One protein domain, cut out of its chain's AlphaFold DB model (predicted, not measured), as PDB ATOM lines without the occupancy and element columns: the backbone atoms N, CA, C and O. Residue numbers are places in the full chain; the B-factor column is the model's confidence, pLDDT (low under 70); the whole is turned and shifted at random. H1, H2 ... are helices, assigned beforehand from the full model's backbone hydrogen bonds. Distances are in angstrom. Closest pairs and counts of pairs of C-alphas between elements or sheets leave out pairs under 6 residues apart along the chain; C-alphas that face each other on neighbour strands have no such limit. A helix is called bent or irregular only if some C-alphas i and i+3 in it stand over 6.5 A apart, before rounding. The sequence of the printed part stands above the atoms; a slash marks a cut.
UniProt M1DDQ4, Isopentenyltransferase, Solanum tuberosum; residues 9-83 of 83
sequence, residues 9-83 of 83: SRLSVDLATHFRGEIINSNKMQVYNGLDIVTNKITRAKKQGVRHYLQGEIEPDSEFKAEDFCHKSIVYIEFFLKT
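Overview. This is residues 9 to 83 of the 83 residues of the protein "Isopentenyltransferase" of Solanum tuberosum (UniProt M1DDQ4). A core of loops lies between one long helix, H3, on one side and the helices H1 and H2, with the loop of residues 34 to 43, on the other. Two stretches make this core, residues 22 to 32 and residues 52 to 58, and they are tied by a short parallel pairing of residues 23 to 24 with residues 52 to 53; H1 and H3, on opposite sides of the core, both run mainly toward lower y. The printed part has 75 residues, with three named helices in the order H1, H2, H3 and no named strand; the class is all helix, though under half of the residues, 31 of 75, are in named elements. The whole is compact, with a radius of gyration of the C-alphas of 12.6 A, and flat, with spans of 36 by 29 by 15 A.

Arrangement. H1, residues 9 to 19, and H2, residues 44 to 47, only just touch, with 3 pairs of C-alphas within 8 A. Their closest C-alphas are those of Val 13 and Lys 47, 6.2 A apart, and their centres are 11.5 A apart. H3, residues 66 to 81, touches no helix: H1 and H3 are apart, and H2 and H3 are apart. The centre of H1 has z at -5.155 and that of H2 at -9.261, while that of H3 has z at 13.360. Between these levels, C-alpha 24 has z at 4.888 and C-alpha 53 at 4.530. In H1 and H3 every pair of O of residue i and N of residue i+4 is within hydrogen-bond range. H2 is too short for such a pair; its 1 pair of O of residue i and N of residue i+3 is within range.

Along the chain. H1 runs from Ser 9, with its C-alpha at (-25.559, -40.375, -4.986), to Phe 19, 15.4 A from first to last C-alpha. Residues 20 to 43 hold no named element. H2, from Arg 44 to Lys 47, begins with C-alpha 44 at (-37.113, -39.641, -8.134) and measures 5.2 A. Residues 48 to 65 again hold no named element. H3, the longest helix with 16 residues, runs from Ala 66 to Leu 81, whose C-alpha is at (-32.144, -54.481, 10.656), over 22.5 A. No helix is bent or irregular.

Size, cuts and confidence. The two C-alphas farthest apart are those of His 18 and Asp 61, at 36.2 A, and the C-alphas of Ser 9 and Thr 83 are 23.6 A apart. The printed part has no cut, and it ends at residue 83, the chain's last. Both links are long: 24 residues from H1 to H2 and 18 from H2 to H3. The mean pLDDT of the printed part is 96.0, and 1 residue, Thr 83, is under 70.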
ATOM      1  N   SER A   9     -24.146 -39.976  -4.953       96.62
ATOM      2  CA  SER A   9     -25.559 -40.375  -4.986       96.62
ATOM      3  C   SER A   9     -25.836 -41.469  -6.016       96.62
ATOM      4  O   SER A   9     -26.702 -42.304  -5.794       96.62
ATOM      5  N   ARG A  10     -25.097 -41.480  -7.134       97.12
ATOM      6  CA  ARG A  10     -25.187 -42.560  -8.121       97.12
ATOM      7  C   ARG A  10     -24.641 -43.852  -7.521       97.12
ATOM      8  O   ARG A  10     -25.355 -44.839  -7.482       97.12
ATOM      9  N   LEU A  11     -23.427 -43.802  -6.970       97.56
ATOM     10  CA  LEU A  11     -22.797 -44.969  -6.352       97.56
ATOM     11  C   LEU A  11     -23.651 -45.557  -5.220       97.56
ATOM     12  O   LEU A  11     -23.782 -46.772  -5.128       97.56
ATOM     13  N   SER A  12     -24.257 -44.718  -4.373       97.88
ATOM     14  CA  SER A  12     -25.120 -45.205  -3.293       97.88
ATOM     15  C   SER A  12     -26.359 -45.930  -3.817       97.88
ATOM     16  O   SER A  12     -26.721 -46.955  -3.252       97.88
ATOM     17  N   VAL A  13     -26.992 -45.433  -4.889       98.31
ATOM     18  CA  VAL A  13     -28.159 -46.091  -5.506       98.31
ATOM     19  C   VAL A  13     -27.755 -47.396  -6.187       98.31
ATOM     20  O   VAL A  13     -28.444 -48.397  -6.011       98.31
ATOM     21  N   ASP A  14     -26.626 -47.412  -6.900       98.06
ATOM     22  CA  ASP A  14     -26.116 -48.615  -7.568       98.06
ATOM     23  C   ASP A  14     -25.846 -49.734  -6.537       98.06
ATOM     24  O   ASP A  14     -26.293 -50.870  -6.706       98.06
ATOM     25  N   LEU A  15     -25.196 -49.399  -5.415       98.12
ATOM     26  CA  LEU A  15     -24.951 -50.334  -4.310       98.12
ATOM     27  C   LEU A  15     -26.250 -50.795  -3.642       98.12
ATOM     28  O   LEU A  15     -26.440 -51.990  -3.430       98.12
ATOM     29  N   ALA A  16     -27.155 -49.870  -3.327       97.69
ATOM     30  CA  ALA A  16     -28.427 -50.196  -2.690       97.69
ATOM     31  C   ALA A  16     -29.298 -51.100  -3.574       97.69
ATOM     32  O   ALA A  16     -29.893 -52.053  -3.084       97.69
ATOM     33  N   THR A  17     -29.303 -50.877  -4.886       97.19
ATOM     34  CA  THR A  17     -30.012 -51.742  -5.837       97.19
ATOM     35  C   THR A  17     -29.407 -53.146  -5.870       97.19
ATOM     36  O   THR A  17     -30.139 -54.134  -5.868       97.19
ATOM     37  N   HIS A  18     -28.075 -53.255  -5.854       97.56
ATOM     38  CA  HIS A  18     -27.386 -54.547  -5.902       97.56
ATOM     39  C   HIS A  18     -27.559 -55.367  -4.614       97.56
ATOM     40  O   HIS A  18     -27.798 -56.571  -4.672       97.56
ATOM     41  N   PHE A  19     -27.477 -54.714  -3.455       96.06
ATOM     42  CA  PHE A  19     -27.523 -55.367  -2.143       96.06
ATOM     43  C   PHE A  19     -28.895 -55.308  -1.462       96.06
ATOM     44  O   PHE A  19     -29.012 -55.726  -0.316       96.06
ATOM     45  N   ARG A  20     -29.931 -54.802  -2.150       94.00
ATOM     46  CA  ARG A  20     -31.266 -54.532  -1.575       94.00
ATOM     47  C   ARG A  20     -31.193 -53.641  -0.330       94.00
ATOM     48  O   ARG A  20     -31.905 -53.851   0.645       94.00
ATOM     49  N   GLY A  21     -30.284 -52.674  -0.368       95.50
ATOM     50  CA  GLY A  21     -30.061 -51.721   0.705       95.50
ATOM     51  C   GLY A  21     -30.989 -50.513   0.628       95.50
ATOM     52  O   GLY A  21     -31.645 -50.244  -0.378       95.50
ATOM     53  N   GLU A  22     -30.961 -49.734   1.700       96.88
ATOM     54  CA  GLU A  22     -31.643 -48.449   1.823       96.88
ATOM     55  C   GLU A  22     -30.608 -47.357   2.143       96.88
ATOM     56  O   GLU A  22     -29.491 -47.649   2.578       96.88
ATOM     57  N   ILE A  23     -30.931 -46.088   1.881       97.56
ATOM     58  CA  ILE A  23     -29.965 -44.982   1.975       97.56
ATOM     59  C   ILE A  23     -30.397 -43.984   3.044       97.56
ATOM     60  O   ILE A  23     -31.497 -43.445   2.979       97.56
ATOM     61  N   ILE A  24     -29.495 -43.646   3.967       97.94
ATOM     62  CA  ILE A  24     -29.659 -42.511   4.888       97.94
ATOM     63  C   ILE A  24     -28.831 -41.331   4.372       97.94
ATOM     64  O   ILE A  24     -27.619 -41.441   4.169       97.94
ATOM     65  N   ASN A  25     -29.480 -40.192   4.139       97.69
ATOM     66  CA  ASN A  25     -28.822 -38.969   3.698       97.69
ATOM     67  C   ASN A  25     -28.176 -38.234   4.884       97.69
ATOM     68  O   ASN A  25     -28.823 -37.988   5.895       97.69
ATOM     69  N   SER A  26     -26.903 -37.854   4.749       97.00
ATOM     70  CA  SER A  26     -26.145 -37.119   5.774       97.00
ATOM     71  C   SER A  26     -25.834 -35.662   5.408       97.00
ATOM     72  O   SER A  26     -25.065 -34.990   6.096       97.00
ATOM     73  N   ASN A  27     -26.402 -35.143   4.319       96.62
ATOM     74  CA  ASN A  27     -26.268 -33.744   3.934       96.62
ATOM     75  C   ASN A  27     -27.313 -32.893   4.667       96.62
ATOM     76  O   ASN A  27     -28.498 -32.946   4.343       96.62
ATOM     77  N   LYS A  28     -26.841 -32.038   5.584       95.19
ATOM     78  CA  LYS A  28     -27.668 -31.135   6.400       95.19
ATOM     79  C   LYS A  28     -28.676 -30.307   5.594       95.19
ATOM     80  O   LYS A  28     -29.744 -30.019   6.108       95.19
ATOM     81  N   MET A  29     -28.368 -29.918   4.358       95.94
ATOM     82  CA  MET A  29     -29.287 -29.100   3.556       95.94
ATOM     83  C   MET A  29     -30.347 -29.931   2.829       95.94
ATOM     84  O   MET A  29     -31.421 -29.422   2.528       95.94
ATOM     85  N   GLN A  30     -30.074 -31.206   2.539       97.56
ATOM     86  CA  GLN A  30     -31.002 -32.057   1.786       97.56
ATOM     87  C   GLN A  30     -32.106 -32.665   2.659       97.56
ATOM     88  O   GLN A  30     -33.065 -33.208   2.107       97.56
ATOM     89  N   VAL A  31     -32.000 -32.550   3.989       97.69
ATOM     90  CA  VAL A  31     -33.027 -33.013   4.935       97.69
ATOM     91  C   VAL A  31     -34.329 -32.227   4.808       97.69
ATOM     92  O   VAL A  31     -35.390 -32.795   5.048       97.69
ATOM     93  N   TYR A  32     -34.262 -30.965   4.374       97.94
ATOM     94  CA  TYR A  32     -35.417 -30.077   4.293       97.94
ATOM     95  C   TYR A  32     -36.293 -30.357   3.076       97.94
ATOM     96  O   TYR A  32     -35.784 -30.623   1.986       97.94
ATOM     97  N   ASN A  33     -37.608 -30.304   3.255       97.00
ATOM     98  CA  ASN A  33     -38.614 -30.424   2.212       97.00
ATOM     99  C   ASN A  33     -38.472 -29.281   1.187       97.00
ATOM    100  O   ASN A  33     -38.021 -28.185   1.509       97.00
ATOM    101  N   GLY A  34     -38.798 -29.544  -0.079       94.81
ATOM    102  CA  GLY A  34     -38.515 -28.606  -1.172       94.81
ATOM    103  C   GLY A  34     -37.013 -28.336  -1.364       94.81
ATOM    104  O   GLY A  34     -36.175 -29.154  -1.011       94.81
ATOM    105  N   LEU A  35     -36.635 -27.202  -1.962       94.38
ATOM    106  CA  LEU A  35     -35.224 -26.835  -2.215       94.38
ATOM    107  C   LEU A  35     -34.422 -27.846  -3.066       94.38
ATOM    108  O   LEU A  35     -33.190 -27.860  -3.034       94.38
ATOM    109  N   ASP A  36     -35.095 -28.691  -3.850       95.25
ATOM    110  CA  ASP A  36     -34.471 -29.823  -4.547       95.25
ATOM    111  C   ASP A  36     -33.362 -29.398  -5.521       95.25
ATOM    112  O   ASP A  36     -32.313 -30.041  -5.588       95.25
ATOM    113  N   ILE A  37     -33.577 -28.292  -6.241       95.25
ATOM    114  CA  ILE A  37     -32.630 -27.761  -7.230       95.25
ATOM    115  C   ILE A  37     -31.398 -27.185  -6.525       95.25
ATOM    116  O   ILE A  37     -30.277 -27.615  -6.790       95.25
ATOM    117  N   VAL A  38     -31.599 -26.251  -5.590       95.25
ATOM    118  CA  VAL A  38     -30.504 -25.539  -4.908       95.25
ATOM    119  C   VAL A  38     -29.664 -26.461  -4.021       95.25
ATOM    120  O   VAL A  38     -28.459 -26.265  -3.887       95.25
ATOM    121  N   THR A  39     -30.265 -27.514  -3.465       95.19
ATOM    122  CA  THR A  39     -29.546 -28.502  -2.646       95.19
ATOM    123  C   THR A  39     -29.060 -29.711  -3.444       95.19
ATOM    124  O   THR A  39     -28.443 -30.608  -2.866       95.19
ATOM    125  N   ASN A  40     -29.281 -29.739  -4.764       96.06
ATOM    126  CA  ASN A  40     -28.889 -30.822  -5.667       96.06
ATOM    127  C   ASN A  40     -29.367 -32.203  -5.178       96.06
ATOM    128  O   ASN A  40     -28.587 -33.160  -5.077       96.06
ATOM    129  N   LYS A  41     -30.649 -32.310  -4.814       96.56
ATOM    130  CA  LYS A  41     -31.233 -33.597  -4.423       96.56
ATOM    131  C   LYS A  41     -31.322 -34.521  -5.625       96.56
ATOM    132  O   LYS A  41     -31.687 -34.129  -6.731       96.56
ATOM    133  N   ILE A  42     -31.044 -35.797  -5.378       96.50
ATOM    134  CA  ILE A  42     -31.255 -36.830  -6.386       96.50
ATOM    135  C   ILE A  42     -32.747 -36.917  -6.744       96.50
ATOM    136  O   ILE A  42     -33.610 -37.006  -5.866       96.50
ATOM    137  N   THR A  43     -33.041 -36.883  -8.043       95.81
ATOM    138  CA  THR A  43     -34.410 -36.937  -8.563       95.81
ATOM    139  C   THR A  43     -35.032 -38.312  -8.341       95.81
ATOM    140  O   THR A  43     -34.330 -39.320  -8.287       95.81
ATOM    141  N   ARG A  44     -36.369 -38.377  -8.283       94.62
ATOM    142  CA  ARG A  44     -37.113 -39.641  -8.134       94.62
ATOM    143  C   ARG A  44     -36.704 -40.701  -9.161       94.62
ATOM    144  O   ARG A  44     -36.444 -41.833  -8.780       94.62
ATOM    145  N   ALA A  45     -36.566 -40.316 -10.432       96.69
ATOM    146  CA  ALA A  45     -36.133 -41.225 -11.494       96.69
ATOM    147  C   ALA A  45     -34.738 -41.822 -11.228       96.69
ATOM    148  O   ALA A  45     -34.518 -43.009 -11.445       96.69
ATOM    149  N   LYS A  46     -33.804 -41.019 -10.701       96.69
ATOM    150  CA  LYS A  46     -32.441 -41.466 -10.384       96.69
ATOM    151  C   LYS A  46     -32.343 -42.283  -9.094       96.69
ATOM    152  O   LYS A  46     -31.326 -42.934  -8.907       96.69
ATOM    153  N   LYS A  47     -33.363 -42.270  -8.226       97.06
ATOM    154  CA  LYS A  47     -33.417 -43.135  -7.032       97.06
ATOM    155  C   LYS A  47     -33.690 -44.604  -7.368       97.06
ATOM    156  O   LYS A  47     -33.441 -45.451  -6.527       97.06
ATOM    157  N   GLN A  48     -34.223 -44.911  -8.555       96.88
ATOM    158  CA  GLN A  48     -34.501 -46.289  -9.001       96.88
ATOM    159  C   GLN A  48     -35.348 -47.121  -8.016       96.88
ATOM    160  O   GLN A  48     -35.186 -48.329  -7.898       96.88
ATOM    161  N   GLY A  49     -36.257 -46.472  -7.282       96.06
ATOM    162  CA  GLY A  49     -37.088 -47.139  -6.273       96.06
ATOM    163  C   GLY A  49     -36.378 -47.441  -4.949       96.06
ATOM    164  O   GLY A  49     -37.050 -47.840  -4.001       96.06
ATOM    165  N   VAL A  50     -35.070 -47.184  -4.836       97.62
ATOM    166  CA  VAL A  50     -34.345 -47.256  -3.563       97.62
ATOM    167  C   VAL A  50     -34.944 -46.247  -2.590       97.62
ATOM    168  O   VAL A  50     -35.209 -45.088  -2.944       97.62
ATOM    169  N   ARG A  51     -35.161 -46.675  -1.346       96.19
ATOM    170  CA  ARG A  51     -35.660 -45.789  -0.300       96.19
ATOM    171  C   ARG A  51     -34.541 -44.890   0.218       96.19
ATOM    172  O   ARG A  51     -33.416 -45.328   0.447       96.19
ATOM    173  N   HIS A  52     -34.871 -43.612   0.384       97.56
ATOM    174  CA  HIS A  52     -33.976 -42.598   0.929       97.56
ATOM    175  C   HIS A  52     -34.614 -41.981   2.167       97.56
ATOM    176  O   HIS A  52     -35.724 -41.460   2.070       97.56
ATOM    177  N   TYR A  53     -33.871 -41.985   3.263       97.44
ATOM    178  CA  TYR A  53     -34.210 -41.356   4.530       97.44
ATOM    179  C   TYR A  53     -33.451 -40.045   4.717       97.44
ATOM    180  O   TYR A  53     -32.396 -39.839   4.107       97.44
ATOM    181  N   LEU A  54     -33.972 -39.174   5.581       97.38
ATOM    182  CA  LEU A  54     -33.430 -37.841   5.870       97.38
ATOM    183  C   LEU A  54     -33.241 -36.996   4.603       97.38
ATOM    184  O   LEU A  54     -32.287 -36.232   4.480       97.38
ATOM    185  N   GLN A  55     -34.143 -37.136   3.632       97.25
ATOM    186  CA  GLN A  55     -34.093 -36.375   2.387       97.25
ATOM    187  C   GLN A  55     -35.464 -35.780   2.060       97.25
ATOM    188  O   GLN A  55     -36.287 -36.429   1.414       97.25
ATOM    189  N   GLY A  56     -35.674 -34.519   2.436       96.69
ATOM    190  CA  GLY A  56     -36.955 -33.830   2.270       96.69
ATOM    191  C   GLY A  56     -37.995 -34.151   3.340       96.69
ATOM    192  O   GLY A  56     -39.180 -34.070   3.052       96.69
ATOM    193  N   GLU A  57     -37.565 -34.551   4.534       96.56
ATOM    194  CA  GLU A  57     -38.442 -34.967   5.638       96.56
ATOM    195  C   GLU A  57     -38.729 -33.854   6.654       96.56
ATOM    196  O   GLU A  57     -39.636 -33.997   7.467       96.56
ATOM    197  N   ILE A  58     -37.931 -32.785   6.654       97.38
ATOM    198  CA  ILE A  58     -37.986 -31.720   7.660       97.38
ATOM    199  C   ILE A  58     -38.547 -30.446   7.029       97.38
ATOM    200  O   ILE A  58     -38.164 -30.099   5.917       97.38
ATOM    201  N   GLU A  59     -39.424 -29.719   7.715       97.12
ATOM    202  CA  GLU A  59     -39.924 -28.442   7.195       97.12
ATOM    203  C   GLU A  59     -38.796 -27.393   7.110       97.12
ATOM    204  O   GLU A  59     -37.963 -27.345   8.018       97.12
ATOM    205  N   PRO A  60     -38.735 -26.553   6.057       94.25
ATOM    206  CA  PRO A  60     -37.630 -25.607   5.842       94.25
ATOM    207  C   PRO A  60     -37.360 -24.645   7.003       94.25
ATOM    208  O   PRO A  60     -36.209 -24.278   7.229       94.25
ATOM    209  N   ASP A  61     -38.408 -24.267   7.736       94.25
ATOM    210  CA  ASP A  61     -38.328 -23.330   8.862       94.25
ATOM    211  C   ASP A  61     -38.016 -24.025  10.199       94.25
ATOM    212  O   ASP A  61     -37.889 -23.374  11.237       94.25
ATOM    213  N   SER A  62     -37.902 -25.357  10.201       96.25
ATOM    214  CA  SER A  62     -37.563 -26.130  11.397       96.25
ATOM    215  C   SER A  62     -36.055 -26.215  11.600       96.25
ATOM    216  O   SER A  62     -35.273 -26.283  10.656       96.25
ATOM    217  N   GLU A  63     -35.628 -26.278  12.856       96.56
ATOM    218  CA  GLU A  63     -34.226 -26.510  13.180       96.56
ATOM    219  C   GLU A  63     -33.888 -28.008  13.084       96.56
ATOM    220  O   GLU A  63     -34.628 -28.851  13.589       96.56
ATOM    221  N   PHE A  64     -32.758 -28.342  12.450       97.50
ATOM    222  CA  PHE A  64     -32.228 -29.708  12.395       97.50
ATOM    223  C   PHE A  64     -30.745 -29.742  12.782       97.50
ATOM    224  O   PHE A  64     -29.875 -29.190  12.085       97.50
ATOM    225  N   LYS A  65     -30.450 -30.384  13.913       97.69
ATOM    226  CA  LYS A  65     -29.129 -30.453  14.547       97.69
ATOM    227  C   LYS A  65     -28.464 -31.808  14.323       97.69
ATOM    228  O   LYS A  65     -29.054 -32.773  13.846       97.69
ATOM    229  N   ALA A  66     -27.188 -31.872  14.696       97.75
ATOM    230  CA  ALA A  66     -26.423 -33.114  14.664       97.75
ATOM    231  C   ALA A  66     -27.028 -34.193  15.582       97.75
ATOM    232  O   ALA A  66     -27.016 -35.365  15.226       97.75
ATOM    233  N   GLU A  67     -27.589 -33.799  16.727       98.19
ATOM    234  CA  GLU A  67     -28.270 -34.722  17.640       98.19
ATOM    235  C   GLU A  67     -29.513 -35.350  16.996       98.19
ATOM    236  O   GLU A  67     -29.663 -36.571  17.032       98.19
ATOM    237  N   ASP A  68     -30.329 -34.546  16.304       98.00
ATOM    238  CA  ASP A  68     -31.497 -35.033  15.560       98.00
ATOM    239  C   ASP A  68     -31.090 -36.032  14.471       98.00
ATOM    240  O   ASP A  68     -31.725 -37.078  14.302       98.00
ATOM    241  N   PHE A  69     -30.001 -35.735  13.750       98.31
ATOM    242  CA  PHE A  69     -29.426 -36.640  12.756       98.31
ATOM    243  C   PHE A  69     -29.018 -37.975  13.382       98.31
ATOM    244  O   PHE A  69     -29.393 -39.025  12.857       98.31
ATOM    245  N   CYS A  70     -28.272 -37.952  14.489       98.25
ATOM    246  CA  CYS A  70     -27.836 -39.162  15.183       98.25
ATOM    247  C   CYS A  70     -29.035 -39.990  15.650       98.25
ATOM    248  O   CYS A  70     -29.109 -41.182  15.349       98.25
ATOM    249  N   HIS A  71     -30.000 -39.354  16.316       98.19
ATOM    250  CA  HIS A  71     -31.182 -40.028  16.840       98.19
ATOM    251  C   HIS A  71     -32.012 -40.670  15.722       98.19
ATOM    252  O   HIS A  71     -32.282 -41.871  15.763       98.19
ATOM    253  N   LYS A  72     -32.363 -39.912  14.672       97.88
ATOM    254  CA  LYS A  72     -33.139 -40.447  13.541       97.88
ATOM    255  C   LYS A  72     -32.383 -41.530  12.776       97.88
ATOM    256  O   LYS A  72     -32.991 -42.521  12.387       97.88
ATOM    257  N   SER A  73     -31.073 -41.375  12.582       97.88
ATOM    258  CA  SER A  73     -30.267 -42.388  11.892       97.88
ATOM    259  C   SER A  73     -30.259 -43.711  12.650       97.88
ATOM    260  O   SER A  73     -30.420 -44.751  12.021       97.88
ATOM    261  N   ILE A  74     -30.136 -43.684  13.981       97.94
ATOM    262  CA  ILE A  74     -30.222 -44.892  14.817       97.94
ATOM    263  C   ILE A  74     -31.590 -45.553  14.653       97.94
ATOM    264  O   ILE A  74     -31.653 -46.747  14.378       97.94
ATOM    265  N   VAL A  75     -32.678 -44.783  14.750       97.31
ATOM    266  CA  VAL A  75     -34.043 -45.308  14.569       97.31
ATOM    267  C   VAL A  75     -34.212 -45.970  13.199       97.31
ATOM    268  O   VAL A  75     -34.775 -47.058  13.107       97.31
ATOM    269  N   TYR A  76     -33.707 -45.345  12.135       96.94
ATOM    270  CA  TYR A  76     -33.788 -45.893  10.785       96.94
ATOM    271  C   TYR A  76     -32.931 -47.149  10.604       96.94
ATOM    272  O   TYR A  76     -33.423 -48.137  10.072       96.94
ATOM    273  N   ILE A  77     -31.699 -47.167  11.113       96.38
ATOM    274  CA  ILE A  77     -30.841 -48.361  11.078       96.38
ATOM    275  C   ILE A  77     -31.514 -49.530  11.810       96.38
ATOM    276  O   ILE A  77     -31.589 -50.632  11.271       96.38
ATOM    277  N   GLU A  78     -32.059 -49.284  13.002       96.06
ATOM    278  CA  GLU A  78     -32.794 -50.285  13.780       96.06
ATOM    279  C   GLU A  78     -34.030 -50.809  13.044       96.06
ATOM    280  O   GLU A  78     -34.351 -51.992  13.143       96.06
ATOM    281  N   PHE A  79     -34.728 -49.945  12.305       93.44
ATOM    282  CA  PHE A  79     -35.859 -50.342  11.474       93.44
ATOM    283  C   PHE A  79     -35.421 -51.264  10.322       93.44
ATOM    284  O   PHE A  79     -36.053 -52.299  10.109       93.44
ATOM    285  N   PHE A  80     -34.315 -50.954   9.632       86.81
ATOM    286  CA  PHE A  80     -33.812 -51.782   8.521       86.81
ATOM    287  C   PHE A  80     -33.369 -53.157   8.992       86.81
ATOM    288  O   PHE A  80     -33.638 -54.146   8.331       86.81
ATOM    289  N   LEU A  81     -32.686 -53.225  10.136       88.56
ATOM    290  CA  LEU A  81     -32.144 -54.481  10.656       88.56
ATOM    291  C   LEU A  81     -33.224 -55.428  11.199       88.56
ATOM    292  O   LEU A  81     -32.944 -56.605  11.418       88.56
ATOM    293  N   LYS A  82     -34.436 -54.923  11.448       86.25
ATOM    294  CA  LYS A  82     -35.582 -55.705  11.943       86.25
ATOM    295  C   LYS A  82     -36.543 -56.145  10.838       86.25
ATOM    296  O   LYS A  82     -37.490 -56.868  11.148       86.25
ATOM    297  N   THR A  83     -36.326 -55.697   9.604       65.81
ATOM    298  CA  THR A  83     -37.142 -56.027   8.427       65.81
ATOM    299  C   THR A  83     -36.424 -57.068   7.578       65.81
ATOM    300  O   THR A  83     -37.114 -57.981   7.073       65.81
TER     301      THR A  83